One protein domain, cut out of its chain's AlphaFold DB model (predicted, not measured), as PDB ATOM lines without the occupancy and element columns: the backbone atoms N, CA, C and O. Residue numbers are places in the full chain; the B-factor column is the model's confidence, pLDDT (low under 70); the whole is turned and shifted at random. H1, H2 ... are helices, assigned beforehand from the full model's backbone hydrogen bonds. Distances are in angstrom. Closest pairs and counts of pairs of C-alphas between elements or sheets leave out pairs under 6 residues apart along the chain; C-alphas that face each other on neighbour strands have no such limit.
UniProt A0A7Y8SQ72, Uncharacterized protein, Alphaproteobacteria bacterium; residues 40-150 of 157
ATOM      1  N   SER A  40     184.286 203.097 206.266       90.12
ATOM      2  CA  SER A  40     184.731 202.386 207.474       90.12
ATOM      3  C   SER A  40     186.258 202.271 207.529       90.12
ATOM      4  O   SER A  40     186.857 202.657 208.534       90.12
ATOM      5  N   HIS A  41     186.898 201.840 206.437       91.38
ATOM      6  CA  HIS A  41     188.357 201.754 206.347       91.38
ATOM      7  C   HIS A  41     189.031 203.105 206.637       91.38
ATOM      8  O   HIS A  41     189.973 203.186 207.429       91.38
ATOM      9  N   ASN A  42     188.533 204.182 206.025       92.69
ATOM     10  CA  ASN A  42     189.075 205.522 206.231       92.69
ATOM     11  C   ASN A  42     188.882 206.011 207.671       92.69
ATOM     12  O   ASN A  42     189.798 206.613 208.226       92.69
ATOM     13  N   ALA A  43     187.727 205.736 208.285       92.19
ATOM     14  CA  ALA A  43     187.453 206.115 209.669       92.19
ATOM     15  C   ALA A  43     188.401 205.405 210.649       92.19
ATOM     16  O   ALA A  43     189.019 206.065 211.479       92.19
ATOM     17  N   VAL A  44     188.584 204.090 210.501       93.19
ATOM     18  CA  VAL A  44     189.539 203.313 211.310       93.19
ATOM     19  C   VAL A  44     190.967 203.822 211.114       93.19
ATOM     20  O   VAL A  44     191.672 204.068 212.090       93.19
ATOM     21  N   SER A  45     191.383 204.033 209.862       93.06
ATOM     22  CA  SER A  45     192.718 204.556 209.547       93.06
ATOM     23  C   SER A  45     192.950 205.927 210.187       93.06
ATOM     24  O   SER A  45     194.023 206.189 210.726       93.06
ATOM     25  N   ALA A  46     191.938 206.800 210.173       95.56
ATOM     26  CA  ALA A  46     192.002 208.097 210.836       95.56
ATOM     27  C   ALA A  46     192.139 207.953 212.361       95.56
ATOM     28  O   ALA A  46     192.963 208.646 212.952       95.56
ATOM     29  N   SER A  47     191.401 207.034 212.992       95.69
ATOM     30  CA  SER A  47     191.515 206.772 214.433       95.69
ATOM     31  C   SER A  47     192.890 206.230 214.837       95.69
ATOM     32  O   SER A  47     193.447 206.677 215.837       95.69
ATOM     33  N   LEU A  48     193.475 205.315 214.058       93.69
ATOM     34  CA  LEU A  48     194.841 204.831 214.302       93.69
ATOM     35  C   LEU A  48     195.877 205.947 214.106       93.69
ATOM     36  O   LEU A  48     196.794 206.101 214.913       93.69
ATOM     37  N   ASN A  49     195.710 206.771 213.069       95.62
ATOM     38  CA  ASN A  49     196.577 207.924 212.833       95.62
ATOM     39  C   ASN A  49     196.488 208.968 213.949       95.62
ATOM     40  O   ASN A  49     197.503 209.581 214.268       95.62
ATOM     41  N   GLU A  50     195.321 209.150 214.568       96.75
ATOM     42  CA  GLU A  50     195.165 210.020 215.736       96.75
ATOM     43  C   GLU A  50     196.024 209.536 216.909       96.75
ATOM     44  O   GLU A  50     196.771 210.318 217.490       96.75
ATOM     45  N   ILE A  51     195.991 208.233 217.205       95.25
ATOM     46  CA  ILE A  51     196.825 207.628 218.253       95.25
ATOM     47  C   ILE A  51     198.313 207.813 217.924       95.25
ATOM     48  O   ILE A  51     199.090 208.249 218.772       95.25
ATOM     49  N   ASN A  52     198.711 207.547 216.678       94.94
ATOM     50  CA  ASN A  52     200.087 207.773 216.232       94.94
ATOM     51  C   ASN A  52     200.503 209.242 216.383       94.94
ATOM     52  O   ASN A  52     201.623 209.526 216.811       94.94
ATOM     53  N   ARG A  53     199.601 210.180 216.075       97.25
ATOM     54  CA  ARG A  53     199.841 211.615 216.229       97.25
ATOM     55  C   ARG A  53     200.023 212.003 217.694       97.25
ATOM     56  O   ARG A  53     200.975 212.717 217.993       97.25
ATOM     57  N   MET A  54     199.203 211.477 218.608       95.69
ATOM     58  CA  MET A  54     199.359 211.708 220.052       95.69
ATOM     59  C   MET A  54     200.768 211.343 220.545       95.69
ATOM     60  O   MET A  54     201.358 212.084 221.332       95.69
ATOM     61  N   PHE A  55     201.326 210.224 220.069       95.94
ATOM     62  CA  PHE A  55     202.698 209.825 220.395       95.94
ATOM     63  C   PHE A  55     203.749 210.703 219.712       95.94
ATOM     64  O   PHE A  55     204.713 211.117 220.357       95.94
ATOM     65  N   ALA A  56     203.561 211.010 218.427       96.81
ATOM     66  CA  ALA A  56     204.499 211.821 217.653       96.81
ATOM     67  C   ALA A  56     204.632 213.255 218.193       96.81
ATOM     68  O   ALA A  56     205.721 213.825 218.167       96.81
ATOM     69  N   GLU A  57     203.540 213.831 218.695       97.44
ATOM     70  CA  GLU A  57     203.500 215.206 219.201       97.44
ATOM     71  C   GLU A  57     203.917 215.318 220.676       97.44
ATOM     72  O   GLU A  57     204.372 216.378 221.105       97.44
ATOM     73  N   SER A  58     203.809 214.236 221.461       97.75
ATOM     74  CA  SER A  58     204.127 214.237 222.893       97.75
ATOM     75  C   SER A  58     205.214 213.224 223.256       97.75
ATOM     76  O   SER A  58     204.972 212.031 223.470       97.75
ATOM     77  N   ALA A  59     206.438 213.730 223.425       97.00
ATOM     78  CA  ALA A  59     207.559 212.942 223.937       97.00
ATOM     79  C   ALA A  59     207.312 212.431 225.368       97.00
ATOM     80  O   ALA A  59     207.805 211.367 225.738       97.00
ATOM     81  N   GLU A  60     206.556 213.178 226.176       97.69
ATOM     82  CA  GLU A  60     206.165 212.768 227.527       97.69
ATOM     83  C   GLU A  60     205.230 211.555 227.480       97.69
ATOM     84  O   GLU A  60     205.512 210.545 228.121       97.69
ATOM     85  N   LEU A  61     204.174 211.605 226.659       97.75
ATOM     86  CA  LEU A  61     203.249 210.482 226.512       97.75
ATOM     87  C   LEU A  61     203.959 209.237 225.974       97.75
ATOM     88  O   LEU A  61     203.722 208.139 226.466       97.75
ATOM     89  N   SER A  62     204.867 209.406 225.011       97.62
ATOM     90  CA  SER A  62     205.678 208.304 224.487       97.62
ATOM     91  C   SER A  62     206.533 207.640 225.573       97.62
ATOM     92  O   SER A  62     206.618 206.414 225.622       97.62
ATOM     93  N   LYS A  63     207.131 208.421 226.485       97.88
ATOM     94  CA  LYS A  63     207.886 207.881 227.629       97.88
ATOM     95  C   LYS A  63     206.982 207.132 228.604       97.88
ATOM     96  O   LYS A  63     207.323 206.017 228.987       97.88
ATOM     97  N   ILE A  64     205.836 207.718 228.959       98.25
ATOM     98  CA  ILE A  64     204.843 207.094 229.845       98.25
ATOM     99  C   ILE A  64     204.350 205.778 229.247       98.25
ATOM    100  O   ILE A  64     204.267 204.779 229.951       98.25
ATOM    101  N   TRP A  65     204.063 205.758 227.945       97.62
ATOM    102  CA  TRP A  65     203.634 204.554 227.247       97.62
ATOM    103  C   TRP A  65     204.691 203.459 227.309       97.62
ATOM    104  O   TRP A  65     204.394 202.361 227.755       97.62
ATOM    105  N   LEU A  66     205.936 203.757 226.934       97.00
ATOM    106  CA  LEU A  66     207.016 202.767 226.975       97.00
ATOM    107  C   LEU A  66     207.283 202.249 228.396       97.00
ATOM    108  O   LEU A  66     207.461 201.045 228.573       97.00
ATOM    109  N   ALA A  67     207.270 203.133 229.399       97.62
ATOM    110  CA  ALA A  67     207.423 202.753 230.801       97.62
ATOM    111  C   ALA A  67     206.253 201.880 231.275       97.62
ATOM    112  O   ALA A  67     206.479 200.788 231.784       97.62
ATOM    113  N   GLY A  68     205.013 202.300 231.012       97.31
ATOM    114  CA  GLY A  68     203.807 201.569 231.393       97.31
ATOM    115  C   GLY A  68     203.635 200.236 230.671       97.31
ATOM    116  O   GLY A  68     203.096 199.303 231.250       97.31
ATOM    117  N   MET A  69     204.125 200.104 229.435       97.25
ATOM    118  CA  MET A  69     204.166 198.821 228.727       97.25
ATOM    119  C   MET A  69     205.078 197.816 229.448       97.25
ATOM    120  O   MET A  69     204.744 196.630 229.518       97.25
ATOM    121  N   ALA A  70     206.210 198.280 229.988       96.69
ATOM    122  CA  ALA A  70     207.160 197.448 230.721       96.69
ATOM    123  C   ALA A  70     206.679 197.142 232.148       96.69
ATOM    124  O   ALA A  70     206.611 195.974 232.527       96.69
ATOM    125  N   ASP A  71     206.321 198.178 232.906       96.31
ATOM    126  CA  ASP A  71     205.841 198.098 234.283       96.31
ATOM    127  C   ASP A  71     204.857 199.245 234.565       96.31
ATOM    128  O   ASP A  71     205.229 200.410 234.713       96.31
ATOM    129  N   ARG A  72     203.568 198.903 234.624       94.62
ATOM    130  CA  ARG A  72     202.486 199.860 234.872       94.62
ATOM    131  C   ARG A  72     202.436 200.334 236.325       94.62
ATOM    132  O   ARG A  72     201.985 201.452 236.564       94.62
ATOM    133  N   ASP A  73     202.873 199.513 237.274       93.31
ATOM    134  CA  ASP A  73     202.773 199.825 238.703       93.31
ATOM    135  C   ASP A  73     203.916 200.733 239.173       93.31
ATOM    136  O   ASP A  73     203.799 201.404 240.198       93.31
ATOM    137  N   ALA A  74     204.989 200.828 238.381       94.50
ATOM    138  CA  ALA A  74     206.052 201.812 238.559       94.50
ATOM    139  C   ALA A  74     205.644 203.249 238.167       94.50
ATOM    140  O   ALA A  74     206.370 204.193 238.489       94.50
ATOM    141  N   LEU A  75     204.516 203.434 237.471       96.94
ATOM    142  CA  LEU A  75     204.021 204.755 237.081       96.94
ATOM    143  C   LEU A  75     203.418 205.504 238.275       96.94
ATOM    144  O   LEU A  75     202.734 204.930 239.124       96.94
ATOM    145  N   THR A  76     203.577 206.828 238.295       97.94
ATOM    146  CA  THR A  76     202.792 207.677 239.201       97.94
ATOM    147  C   THR A  76     201.297 207.595 238.869       97.94
ATOM    148  O   THR A  76     200.901 207.185 237.778       97.94
ATOM    149  N   ALA A  77     200.426 208.026 239.787       96.38
ATOM    150  CA  ALA A  77     198.979 207.995 239.560       96.38
ATOM    151  C   ALA A  77     198.546 208.776 238.300       96.38
ATOM    152  O   ALA A  77     197.670 208.323 237.561       96.38
ATOM    153  N   GLU A  78     199.176 209.923 238.030       96.75
ATOM    154  CA  GLU A  78     198.889 210.743 236.848       96.75
ATOM    155  C   GLU A  78     199.378 210.077 235.554       96.75
ATOM    156  O   GLU A  78     198.659 210.050 234.552       96.75
ATOM    157  N   GLU A  79     200.576 209.490 235.573       97.81
ATOM    158  CA  GLU A  79     201.127 208.756 234.431       97.81
ATOM    159  C   GLU A  79     200.316 207.489 234.140       97.81
ATOM    160  O   GLU A  79     199.978 207.233 232.984       97.81
ATOM    161  N   ARG A  80     199.923 206.741 235.180       96.00
ATOM    162  CA  ARG A  80     199.054 205.561 235.071       96.00
ATOM    163  C   ARG A  80     197.707 205.924 234.464       96.00
ATOM    164  O   ARG A  80     197.227 205.210 233.593       96.00
ATOM    165  N   TRP A  81     197.116 207.059 234.847       95.19
ATOM    166  CA  TRP A  81     195.881 207.537 234.222       95.19
ATOM    167  C   TRP A  81     196.050 207.790 232.719       95.19
ATOM    168  O   TRP A  81     195.200 207.383 231.924       95.19
ATOM    169  N   ARG A  82     197.151 208.438 232.314       96.56
ATOM    170  CA  ARG A  82     197.451 208.691 230.895       96.56
ATOM    171  C   ARG A  82     197.691 207.390 230.132       96.56
ATOM    172  O   ARG A  82     197.110 207.217 229.064       96.56
ATOM    173  N   PHE A  83     198.468 206.466 230.697       97.06
ATOM    174  CA  PHE A  83     198.687 205.133 230.135       97.06
ATOM    175  C   PHE A  83     197.363 204.388 229.925       97.06
ATOM    176  O   PHE A  83     197.061 203.969 228.809       97.06
ATOM    177  N   ASP A  84     196.535 204.300 230.969       94.88
ATOM    178  CA  ASP A  84     195.246 203.604 230.944       94.88
ATOM    179  C   ASP A  84     194.279 204.230 229.928       94.88
ATOM    180  O   ASP A  84     193.532 203.521 229.251       94.88
ATOM    181  N   ALA A  85     194.276 205.562 229.803       94.44
ATOM    182  CA  ALA A  85     193.461 206.270 228.822       94.44
ATOM    183  C   ALA A  85     193.907 205.969 227.384       94.44
ATOM    184  O   ALA A  85     193.060 205.698 226.530       94.44
ATOM    185  N   THR A  86     195.214 205.964 227.121       95.94
ATOM    186  CA  THR A  86     195.765 205.631 225.802       95.94
ATOM    187  C   THR A  86     195.537 204.161 225.448       95.94
ATOM    188  O   THR A  86     195.125 203.864 224.328       95.94
ATOM    189  N   ALA A  87     195.708 203.248 226.408       95.75
ATOM    190  CA  ALA A  87     195.435 201.824 226.222       95.75
ATOM    191  C   ALA A  87     193.957 201.586 225.883       95.75
ATOM    192  O   ALA A  87     193.636 200.877 224.928       95.75
ATOM    193  N   ARG A  88     193.049 202.263 226.598       94.50
ATOM    194  CA  ARG A  88     191.609 202.223 226.318       94.50
ATOM    195  C   ARG A  88     191.276 202.758 224.927       94.50
ATOM    196  O   ARG A  88     190.494 202.132 224.218       94.50
ATOM    197  N   ALA A  89     191.861 203.892 224.537       94.62
ATOM    198  CA  ALA A  89     191.642 204.480 223.218       94.62
ATOM    199  C   ALA A  89     192.053 203.508 222.103       94.62
ATOM    200  O   ALA A  89     191.260 203.259 221.198       94.62
ATOM    201  N   TYR A  90     193.235 202.893 222.216       95.75
ATOM    202  CA  TYR A  90     193.696 201.876 221.268       95.75
ATOM    203  C   TYR A  90     192.740 200.678 221.197       95.75
ATOM    204  O   TYR A  90     192.280 200.315 220.114       95.75
ATOM    205  N   MET A  91     192.348 200.121 222.346       95.12
ATOM    206  CA  MET A  91     191.457 198.959 222.377       95.12
ATOM    207  C   MET A  91     190.057 199.245 221.822       95.12
ATOM    208  O   MET A  91     189.475 198.358 221.205       95.12
ATOM    209  N   HIS A  92     189.519 200.460 221.962       94.81
ATOM    210  CA  HIS A  92     188.243 200.815 221.325       94.81
ATOM    211  C   HIS A  92     188.340 200.877 219.799       94.81
ATOM    212  O   HIS A  92     187.376 200.538 219.105       94.81
ATOM    213  N   VAL A  93     189.493 201.269 219.253       95.56
ATOM    214  CA  VAL A  93     189.725 201.191 217.805       95.56
ATOM    215  C   VAL A  93     189.765 199.725 217.368       95.56
ATOM    216  O   VAL A  93     189.090 199.366 216.404       95.56
ATOM    217  N   CYS A  94     190.455 198.856 218.114       95.00
ATOM    218  CA  CYS A  94     190.459 197.408 217.867       95.00
ATOM    219  C   CYS A  94     189.059 196.781 217.939       95.00
ATOM    220  O   CYS A  94     188.680 196.019 217.050       95.00
ATOM    221  N   GLU A  95     188.262 197.142 218.943       95.06
ATOM    222  CA  GLU A  95     186.874 196.693 219.083       95.06
ATOM    223  C   GLU A  95     186.014 197.156 217.902       95.06
ATOM    224  O   GLU A  95     185.262 196.371 217.324       95.06
ATOM    225  N   THR A  96     186.178 198.412 217.482       94.38
ATOM    226  CA  THR A  96     185.479 198.965 216.317       94.38
ATOM    227  C   THR A  96     185.821 198.188 215.048       94.38
ATOM    228  O   THR A  96     184.914 197.810 214.300       94.38
ATOM    229  N   MET A  97     187.106 197.894 214.818       94.31
ATOM    230  CA  MET A  97     187.551 197.071 213.688       94.31
ATOM    231  C   MET A  97     186.921 195.678 213.724       94.31
ATOM    232  O   MET A  97     186.379 195.223 212.715       94.31
ATOM    233  N   TYR A  98     186.946 195.023 214.888       94.69
ATOM    234  CA  TYR A  98     186.377 193.692 215.091       94.69
ATOM    235  C   TYR A  98     184.868 193.658 214.800       94.69
ATOM    236  O   TYR A  98     184.406 192.844 213.994       94.69
ATOM    237  N   ILE A  99     184.101 194.586 215.379       93.75
ATOM    238  CA  ILE A  99     182.645 194.663 215.195       93.75
ATOM    239  C   ILE A  99     182.298 194.950 213.730       93.75
ATOM    240  O   ILE A  99     181.465 194.259 213.141       93.75
ATOM    241  N   GLN A 100     182.951 195.935 213.104       92.50
ATOM    242  CA  GLN A 100     182.675 196.288 211.708       92.50
ATOM    243  C   GLN A 100     183.001 195.125 210.758       92.50
ATOM    244  O   GLN A 100     182.221 194.834 209.843       92.50
ATOM    245  N   ALA A 101     184.112 194.419 210.987       91.38
ATOM    246  CA  ALA A 101     184.484 193.227 210.228       91.38
ATOM    247  C   ALA A 101     183.455 192.090 210.378       91.38
ATOM    248  O   ALA A 101     183.127 191.426 209.386       91.38
ATOM    249  N   GLY A 102     182.920 191.888 211.589       90.38
ATOM    250  CA  GLY A 102     181.858 190.921 211.880       90.38
ATOM    251  C   GLY A 102     180.542 191.236 211.161       90.38
ATOM    252  O   GLY A 102     179.912 190.340 210.606       90.38
ATOM    253  N   LEU A 103     180.182 192.520 211.069       89.25
ATOM    254  CA  LEU A 103     178.992 193.002 210.355       89.25
ATOM    255  C   LEU A 103     179.133 192.983 208.818       89.25
ATOM    256  O   LEU A 103     178.181 193.287 208.103       89.25
ATOM    257  N   GLY A 104     180.314 192.659 208.277       85.56
ATOM    258  CA  GLY A 104     180.567 192.620 206.829       85.56
ATOM    259  C   GLY A 104     180.663 193.995 206.149       85.56
ATOM    260  O   GLY A 104     180.775 194.063 204.917       85.56
ATOM    261  N   VAL A 105     180.643 195.069 206.944       84.44
ATOM    262  CA  VAL A 105     180.808 196.468 206.516       84.44
ATOM    263  C   VAL A 105     182.223 196.992 206.754       84.44
ATOM    264  O   VAL A 105     182.596 197.987 206.148       84.44
ATOM    265  N   GLY A 106     183.002 196.323 207.602       84.62
ATOM    266  CA  GLY A 106     184.398 196.642 207.875       84.62
ATOM    267  C   GLY A 106     185.373 195.877 206.995       84.62
ATOM    268  O   GLY A 106     185.063 194.809 206.454       84.62
ATOM    269  N   ASP A 107     186.576 196.429 206.877       85.31
ATOM    270  CA  ASP A 107     187.675 195.784 206.178       85.31
ATOM    271  C   ASP A 107     188.299 194.685 207.056       85.31
ATOM    272  O   ASP A 107     188.842 194.933 208.130       85.31
ATOM    273  N   LYS A 108     188.220 193.430 206.608       86.94
ATOM    274  CA  LYS A 108     188.848 192.305 207.321       86.94
ATOM    275  C   LYS A 108     190.373 192.314 207.188       86.94
ATOM    276  O   LYS A 108     191.048 191.696 208.003       86.94
ATOM    277  N   GLY A 109     190.907 192.965 206.156       86.50
ATOM    278  CA  GLY A 109     192.337 193.120 205.924       86.50
ATOM    279  C   GLY A 109     192.995 193.985 206.993       86.50
ATOM    280  O   GLY A 109     193.989 193.552 207.568       86.50
ATOM    281  N   ILE A 110     192.406 195.144 207.317       85.69
ATOM    282  CA  ILE A 110     192.954 196.033 208.355       85.69
ATOM    283  C   ILE A 110     192.890 195.386 209.742       85.69
ATOM    284  O   ILE A 110     193.879 195.415 210.463       85.69
ATOM    285  N   LEU A 111     191.786 194.701 210.071       90.31
ATOM    286  CA  LEU A 111     191.675 193.954 211.326       90.31
ATOM    287  C   LEU A 111     192.800 192.918 211.454       90.31
ATOM    288  O   LEU A 111     193.492 192.890 212.463       90.31
ATOM    289  N   ARG A 112     193.015 192.103 210.411       89.44
ATOM    290  CA  ARG A 112     194.079 191.086 210.398       89.44
ATOM    291  C   ARG A 112     195.476 191.688 210.485       89.44
ATOM    292  O   ARG A 112     196.333 191.104 211.133       89.44
ATOM    293  N   ALA A 113     195.714 192.823 209.831       88.44
ATOM    294  CA  ALA A 113     196.993 193.521 209.920       88.44
ATOM    295  C   ALA A 113     197.263 194.027 211.348       88.44
ATOM    296  O   ALA A 113     198.392 193.949 211.831       88.44
ATOM    297  N   GLU A 114     196.219 194.487 212.041       91.31
ATOM    298  CA  GLU A 114     196.306 194.977 213.418       91.31
ATOM    299  C   GLU A 114     196.386 193.860 214.468       91.31
ATOM    300  O   GLU A 114     196.855 194.113 215.576       91.31
ATOM    301  N   GLU A 115     196.028 192.612 214.143       92.12
ATOM    302  CA  GLU A 115     196.169 191.482 215.076       92.12
ATOM    303  C   GLU A 115     197.603 191.315 215.589       92.12
ATOM    304  O   GLU A 115     197.804 191.042 216.770       92.12
ATOM    305  N   ASP A 116     198.614 191.511 214.740       88.56
ATOM    306  CA  ASP A 116     200.017 191.407 215.156       88.56
ATOM    307  C   ASP A 116     200.446 192.554 216.075       88.56
ATOM    308  O   ASP A 116     201.329 192.378 216.921       88.56
ATOM    309  N   GLY A 117     199.851 193.738 215.910       90.00
ATOM    310  CA  GLY A 117     200.016 194.859 216.833       90.00
ATOM    311  C   GLY A 117     199.358 194.556 218.175       90.00
ATOM    312  O   GLY A 117     199.999 194.670 219.222       90.00
ATOM    313  N   LEU A 118     198.125 194.052 218.128       92.81
ATOM    314  CA  LEU A 118     197.343 193.676 219.296       92.81
ATOM    315  C   LEU A 118     198.029 192.567 220.114       92.81
ATOM    316  O   LEU A 118     198.186 192.699 221.326       92.81
ATOM    317  N   ARG A 119     198.544 191.520 219.455       92.69
ATOM    318  CA  ARG A 119     199.358 190.465 220.090       92.69
ATOM    319  C   ARG A 119     200.575 191.044 220.806       92.69
ATOM    320  O   ARG A 119     200.857 190.663 221.939       92.69
ATOM    321  N   ARG A 120     201.291 191.974 220.162       90.88
ATOM    322  CA  ARG A 120     202.481 192.617 220.741       90.88
ATOM    323  C   ARG A 120     202.145 193.444 221.975       90.88
ATOM    324  O   ARG A 120     202.874 193.348 222.959       90.88
ATOM    325  N   VAL A 121     201.059 194.219 221.954       92.81
ATOM    326  CA  VAL A 121     200.686 194.998 223.141       92.81
ATOM    327  C   VAL A 121     200.198 194.098 224.274       92.81
ATOM    328  O   VAL A 121     200.635 194.276 225.402       92.81
ATOM    329  N   LEU A 122     199.405 193.061 223.984       92.69
ATOM    330  CA  LEU A 122     198.932 192.092 224.985       92.69
ATOM    331  C   LEU A 122     200.065 191.251 225.588       92.69
ATOM    332  O   LEU A 122     199.969 190.793 226.730       92.69
ATOM    333  N   ALA A 123     201.148 191.044 224.837       92.19
ATOM    334  CA  ALA A 123     202.331 190.369 225.343       92.19
ATOM    335  C   ALA A 123     203.041 191.191 226.434       92.19
ATOM    336  O   ALA A 123     203.615 190.591 227.344       92.19
ATOM    337  N   ALA A 124     202.963 192.524 226.379       94.50
ATOM    338  CA  ALA A 124     203.647 193.411 227.311       94.50
ATOM    339  C   ALA A 124     203.055 193.316 228.736       94.50
ATOM    340  O   ALA A 124     201.831 193.391 228.891       94.50
ATOM    341  N   PRO A 125     203.889 193.171 229.788       95.00
ATOM    342  CA  PRO A 125     203.409 192.928 231.149       95.00
ATOM    343  C   PRO A 125     202.445 193.998 231.667       95.00
ATOM    344  O   PRO A 125     201.366 193.664 232.157       95.00
ATOM    345  N   GLY A 126     202.785 195.280 231.517       95.62
ATOM    346  CA  GLY A 126     201.960 196.351 232.072       95.62
ATOM    347  C   GLY A 126     200.638 196.558 231.327       95.62
ATOM    348  O   GLY A 126     199.612 196.837 231.951       95.62
ATOM    349  N   PHE A 127     200.607 196.307 230.014       95.38
ATOM    350  CA  PHE A 127     199.356 196.312 229.248       95.38
ATOM    351  C   PHE A 127     198.458 195.127 229.620       95.38
ATOM    352  O   PHE A 127     197.246 195.279 229.760       95.38
ATOM    353  N   ARG A 128     199.044 193.944 229.836       93.25
ATOM    354  CA  ARG A 128     198.313 192.758 230.301       93.25
ATOM    355  C   ARG A 128     197.712 192.965 231.690       93.25
ATOM    356  O   ARG A 128     196.560 192.591 231.914       93.25
ATOM    357  N   ALA A 129     198.466 193.585 232.599       92.94
ATOM    358  CA  ALA A 129     197.974 193.966 233.921       92.94
ATOM    359  C   ALA A 129     196.769 194.913 233.802       92.94
ATOM    360  O   ALA A 129     195.706 194.642 234.362       92.94
ATOM    361  N   TRP A 130     196.885 195.960 232.977       94.19
ATOM    362  CA  TRP A 130     195.774 196.869 232.690       94.19
ATOM    363  C   TRP A 130     194.542 196.150 232.116       94.19
ATOM    364  O   TRP A 130     193.431 196.371 232.605       94.19
ATOM    365  N   TRP A 131     194.726 195.275 231.121       93.00
ATOM    366  CA  TRP A 131     193.634 194.536 230.474       93.00
ATOM    367  C   TRP A 131     192.896 193.614 231.448       93.00
ATOM    368  O   TRP A 131     191.676 193.490 231.373       93.00
ATOM    369  N   THR A 132     193.620 193.010 232.392       88.06
ATOM    370  CA  THR A 132     193.044 192.129 233.419       88.06
ATOM    371  C   THR A 132     192.164 192.904 234.407       88.06
ATOM    372  O   THR A 132     191.124 192.403 234.831       88.06
ATOM    373  N   GLU A 133     192.536 194.144 234.740       85.44
ATOM    374  CA  GLU A 133     191.768 195.023 235.634       85.44
ATOM    375  C   GLU A 133     190.570 195.706 234.951       85.44
ATOM    376  O   GLU A 133     189.561 195.989 235.598       85.44
ATOM    377  N   ASN A 134     190.671 196.004 233.650       74.56
ATOM    378  CA  ASN A 134     189.742 196.892 232.942       74.56
ATOM    379  C   ASN A 134     188.908 196.254 231.802       74.56
ATOM    380  O   ASN A 134     188.488 196.987 230.900       74.56
ATOM    381  N   PRO A 135     188.578 194.944 231.789       66.25
ATOM    382  CA  PRO A 135     187.912 194.342 230.632       66.25
ATOM    383  C   PRO A 135     186.422 194.732 230.519       66.25
ATOM    384  O   PRO A 135     185.793 194.524 229.479       66.25
ATOM    385  N   PHE A 136     185.816 195.296 231.571       61.56
ATOM    386  CA  PHE A 136     184.373 195.583 231.622       61.56
ATOM    387  C   PHE A 136     183.907 196.679 230.651       61.56
ATOM    388  O   PHE A 136     182.717 196.754 230.363       61.56
ATOM    389  N   GLY A 137     184.824 197.501 230.130       81.31
ATOM    390  CA  GLY A 137     184.512 198.567 229.172       81.31
ATOM    391  C   GLY A 137     184.265 198.101 227.732       81.31
ATOM    392  O   GLY A 137     183.921 198.930 226.897       81.31
ATOM    393  N   PHE A 138     184.435 196.806 227.448       91.38
ATOM    394  CA  PHE A 138     184.352 196.227 226.103       91.38
ATOM    395  C   PHE A 138     183.243 195.170 225.996       91.38
ATOM    396  O   PHE A 138     182.832 194.578 227.002       91.38
ATOM    397  N   CYS A 139     182.744 194.901 224.791       91.50
ATOM    398  CA  CYS A 139     181.735 193.872 224.553       91.50
ATOM    399  C   CYS A 139     182.293 192.457 224.792       91.50
ATOM    400  O   CYS A 139     183.503 192.209 224.747       91.50
ATOM    401  N   ALA A 140     181.406 191.506 225.098       91.88
ATOM    402  CA  ALA A 140     181.810 190.151 225.469       91.88
ATOM    403  C   ALA A 140     182.496 189.414 224.311       91.88
ATOM    404  O   ALA A 140     183.468 188.692 224.524       91.88
ATOM    405  N   GLU A 141     182.023 189.645 223.091       93.31
ATOM    406  CA  GLU A 141     182.537 189.055 221.864       93.31
ATOM    407  C   GLU A 141     183.962 189.528 221.580       93.31
ATOM    408  O   GLU A 141     184.826 188.717 221.250       93.31
ATOM    409  N   PHE A 142     184.232 190.825 221.752       93.88
ATOM    410  CA  PHE A 142     185.573 191.368 221.569       93.88
ATOM    411  C   PHE A 142     186.535 190.874 222.650       93.88
ATOM    412  O   PHE A 142     187.674 190.532 222.346       93.88
ATOM    413  N   ARG A 143     186.080 190.746 223.904       92.94
ATOM    414  CA  ARG A 143     186.900 190.123 224.954       92.94
ATOM    415  C   ARG A 143     187.289 188.685 224.624       92.94
ATOM    416  O   ARG A 143     188.436 188.319 224.862       92.94
ATOM    417  N   GLY A 144     186.357 187.891 224.090       92.69
ATOM    418  CA  GLY A 144     186.642 186.529 223.629       92.69
ATOM    419  C   GLY A 144     187.698 186.522 222.527       92.69
ATOM    420  O   GLY A 144     188.703 185.832 222.640       92.69
ATOM    421  N   TYR A 145     187.536 187.394 221.531       93.00
ATOM    422  CA  TYR A 145     188.515 187.566 220.460       93.00
ATOM    423  C   TYR A 145     189.914 187.955 220.971       93.00
ATOM    424  O   TYR A 145     190.915 187.389 220.545       93.00
ATOM    425  N   VAL A 146     190.000 188.886 221.925       93.06
ATOM    426  CA  VAL A 146     191.271 189.275 222.555       93.06
ATOM    427  C   VAL A 146     191.891 188.112 223.336       93.06
ATOM    428  O   VAL A 146     193.108 187.940 223.297       93.06
ATOM    429  N   ALA A 147     191.079 187.306 224.025       90.62
ATOM    430  CA  ALA A 147     191.554 186.131 224.753       90.62
ATOM    431  C   ALA A 147     192.151 185.070 223.814       90.62
ATOM    432  O   ALA A 147     193.187 184.498 224.145       90.62
ATOM    433  N   ASP A 148     191.558 184.870 222.635       90.12
ATOM    434  CA  ASP A 148     192.075 183.950 221.611       90.12
ATOM    435  C   ASP A 148     193.391 184.442 220.983       90.12
ATOM    436  O   ASP A 148     194.208 183.647 220.516       90.12
ATOM    437  N   LEU A 149     193.604 185.762 220.952       85.62
ATOM    438  CA  LEU A 149     194.822 186.384 220.429       85.62
ATOM    439  C   LEU A 149     195.959 186.456 221.446       85.62
ATOM    440  O   LEU A 149     197.127 186.495 221.048       85.62
ATOM    441  N   ALA A 150     195.642 186.540 222.736       76.25
ATOM    442  CA  ALA A 150     196.648 186.641 223.776       76.25
ATOM    443  C   ALA A 150     197.523 185.373 223.774       76.25
ATOM    444  O   ALA A 150     196.996 184.262 223.687       76.25
TER     445      ALA A 150
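This is residues 40 to 150 of the 157 residues of an uncharacterized protein of Alphaproteobacteria bacterium (UniProt A0A7Y8SQ72). A long helix, H3, runs through the middle, with H1 and H4 roughly side by side with it, the three centres making a triangle; H2 crosses one end of this group, by the first residues of H3. H5 and H6, two short helices, lie on the side away from H1, both running crosswise to H3. The 111 printed residues have six named helices, H1 to H6 in chain order, and no named strand: the class is all helix. The whole is compact, with a radius of gyration of the C-alphas of 13.9 A and spans of 42 by 29 by 21 A.

H3, residues 77 to 102, is the hub, touching four other helices. H1, residues 40 to 57, touches it at a shallow tilt of 18 degrees, opposite ways; their closest C-alphas are those of Ser 47 and Val 93, 6.8 A apart. H4, residues 108 to 123, forms a helical hairpin with H3, at a shallow tilt of 31 degrees, opposite ways; H3 touches H4 with residues 94 to 101 alone, and the closest C-alphas, of Ala 101 and Lys 108, are 5.3 A apart. H4 has a kink of 31 degrees near residue 117. H1 and H4 are close but not clearly touching, with the closest C-alphas, of His 41 and Ile 110, 7.6 A apart. H2, residues 59 to 70, touches residues 79 to 83 of H3, about perpendicular at 79 degrees, with the C-alphas of Trp 65 and Phe 83 closest at 5.8 A. H1 and H2 touch only at the corner, closest at the C-alphas of Phe 55 and Ser 62, 5.3 A. H5, residues 125 to 133, touches H2 only at their ends, closest at the C-alphas of Met 69 and Gly 126, 4.7 A. H4 and H5 only just touch, only at the corner, with 3 pairs of C-alphas within 8 A; the closest, of Leu 122 and Arg 128, are 5.4 A apart. H6, residues 140 to 149, only just touches H3, with 3 pairs of C-alphas within 8 A, and is about perpendicular to it at 82 degrees; the closest C-alphas are those of Glu 95 and Phe 142, 6.0 A. H5 and H6 are apart. In H1, H2, H3, H5 and H6 every O i to N i+4 pair is within hydrogen-bond range; in H4 10 of 12 are.

H3 measures 36.8 A from C-alpha 77 at (198.979, 207.995, 239.560) to C-alpha 102. H1 measures 25.6 A, beginning at C-alpha 40 (184.731, 202.386, 207.474), and H4 22.6 A. H6 ends at C-alpha 149 (194.822, 186.384, 220.429).

The two C-alphas farthest apart, of Thr 76 and Gly 104, are 42.1 A apart. The printed part has no cut, and no link is long. Mean pLDDT of the printed part is 92.5; residues 135 to 136 are under 70.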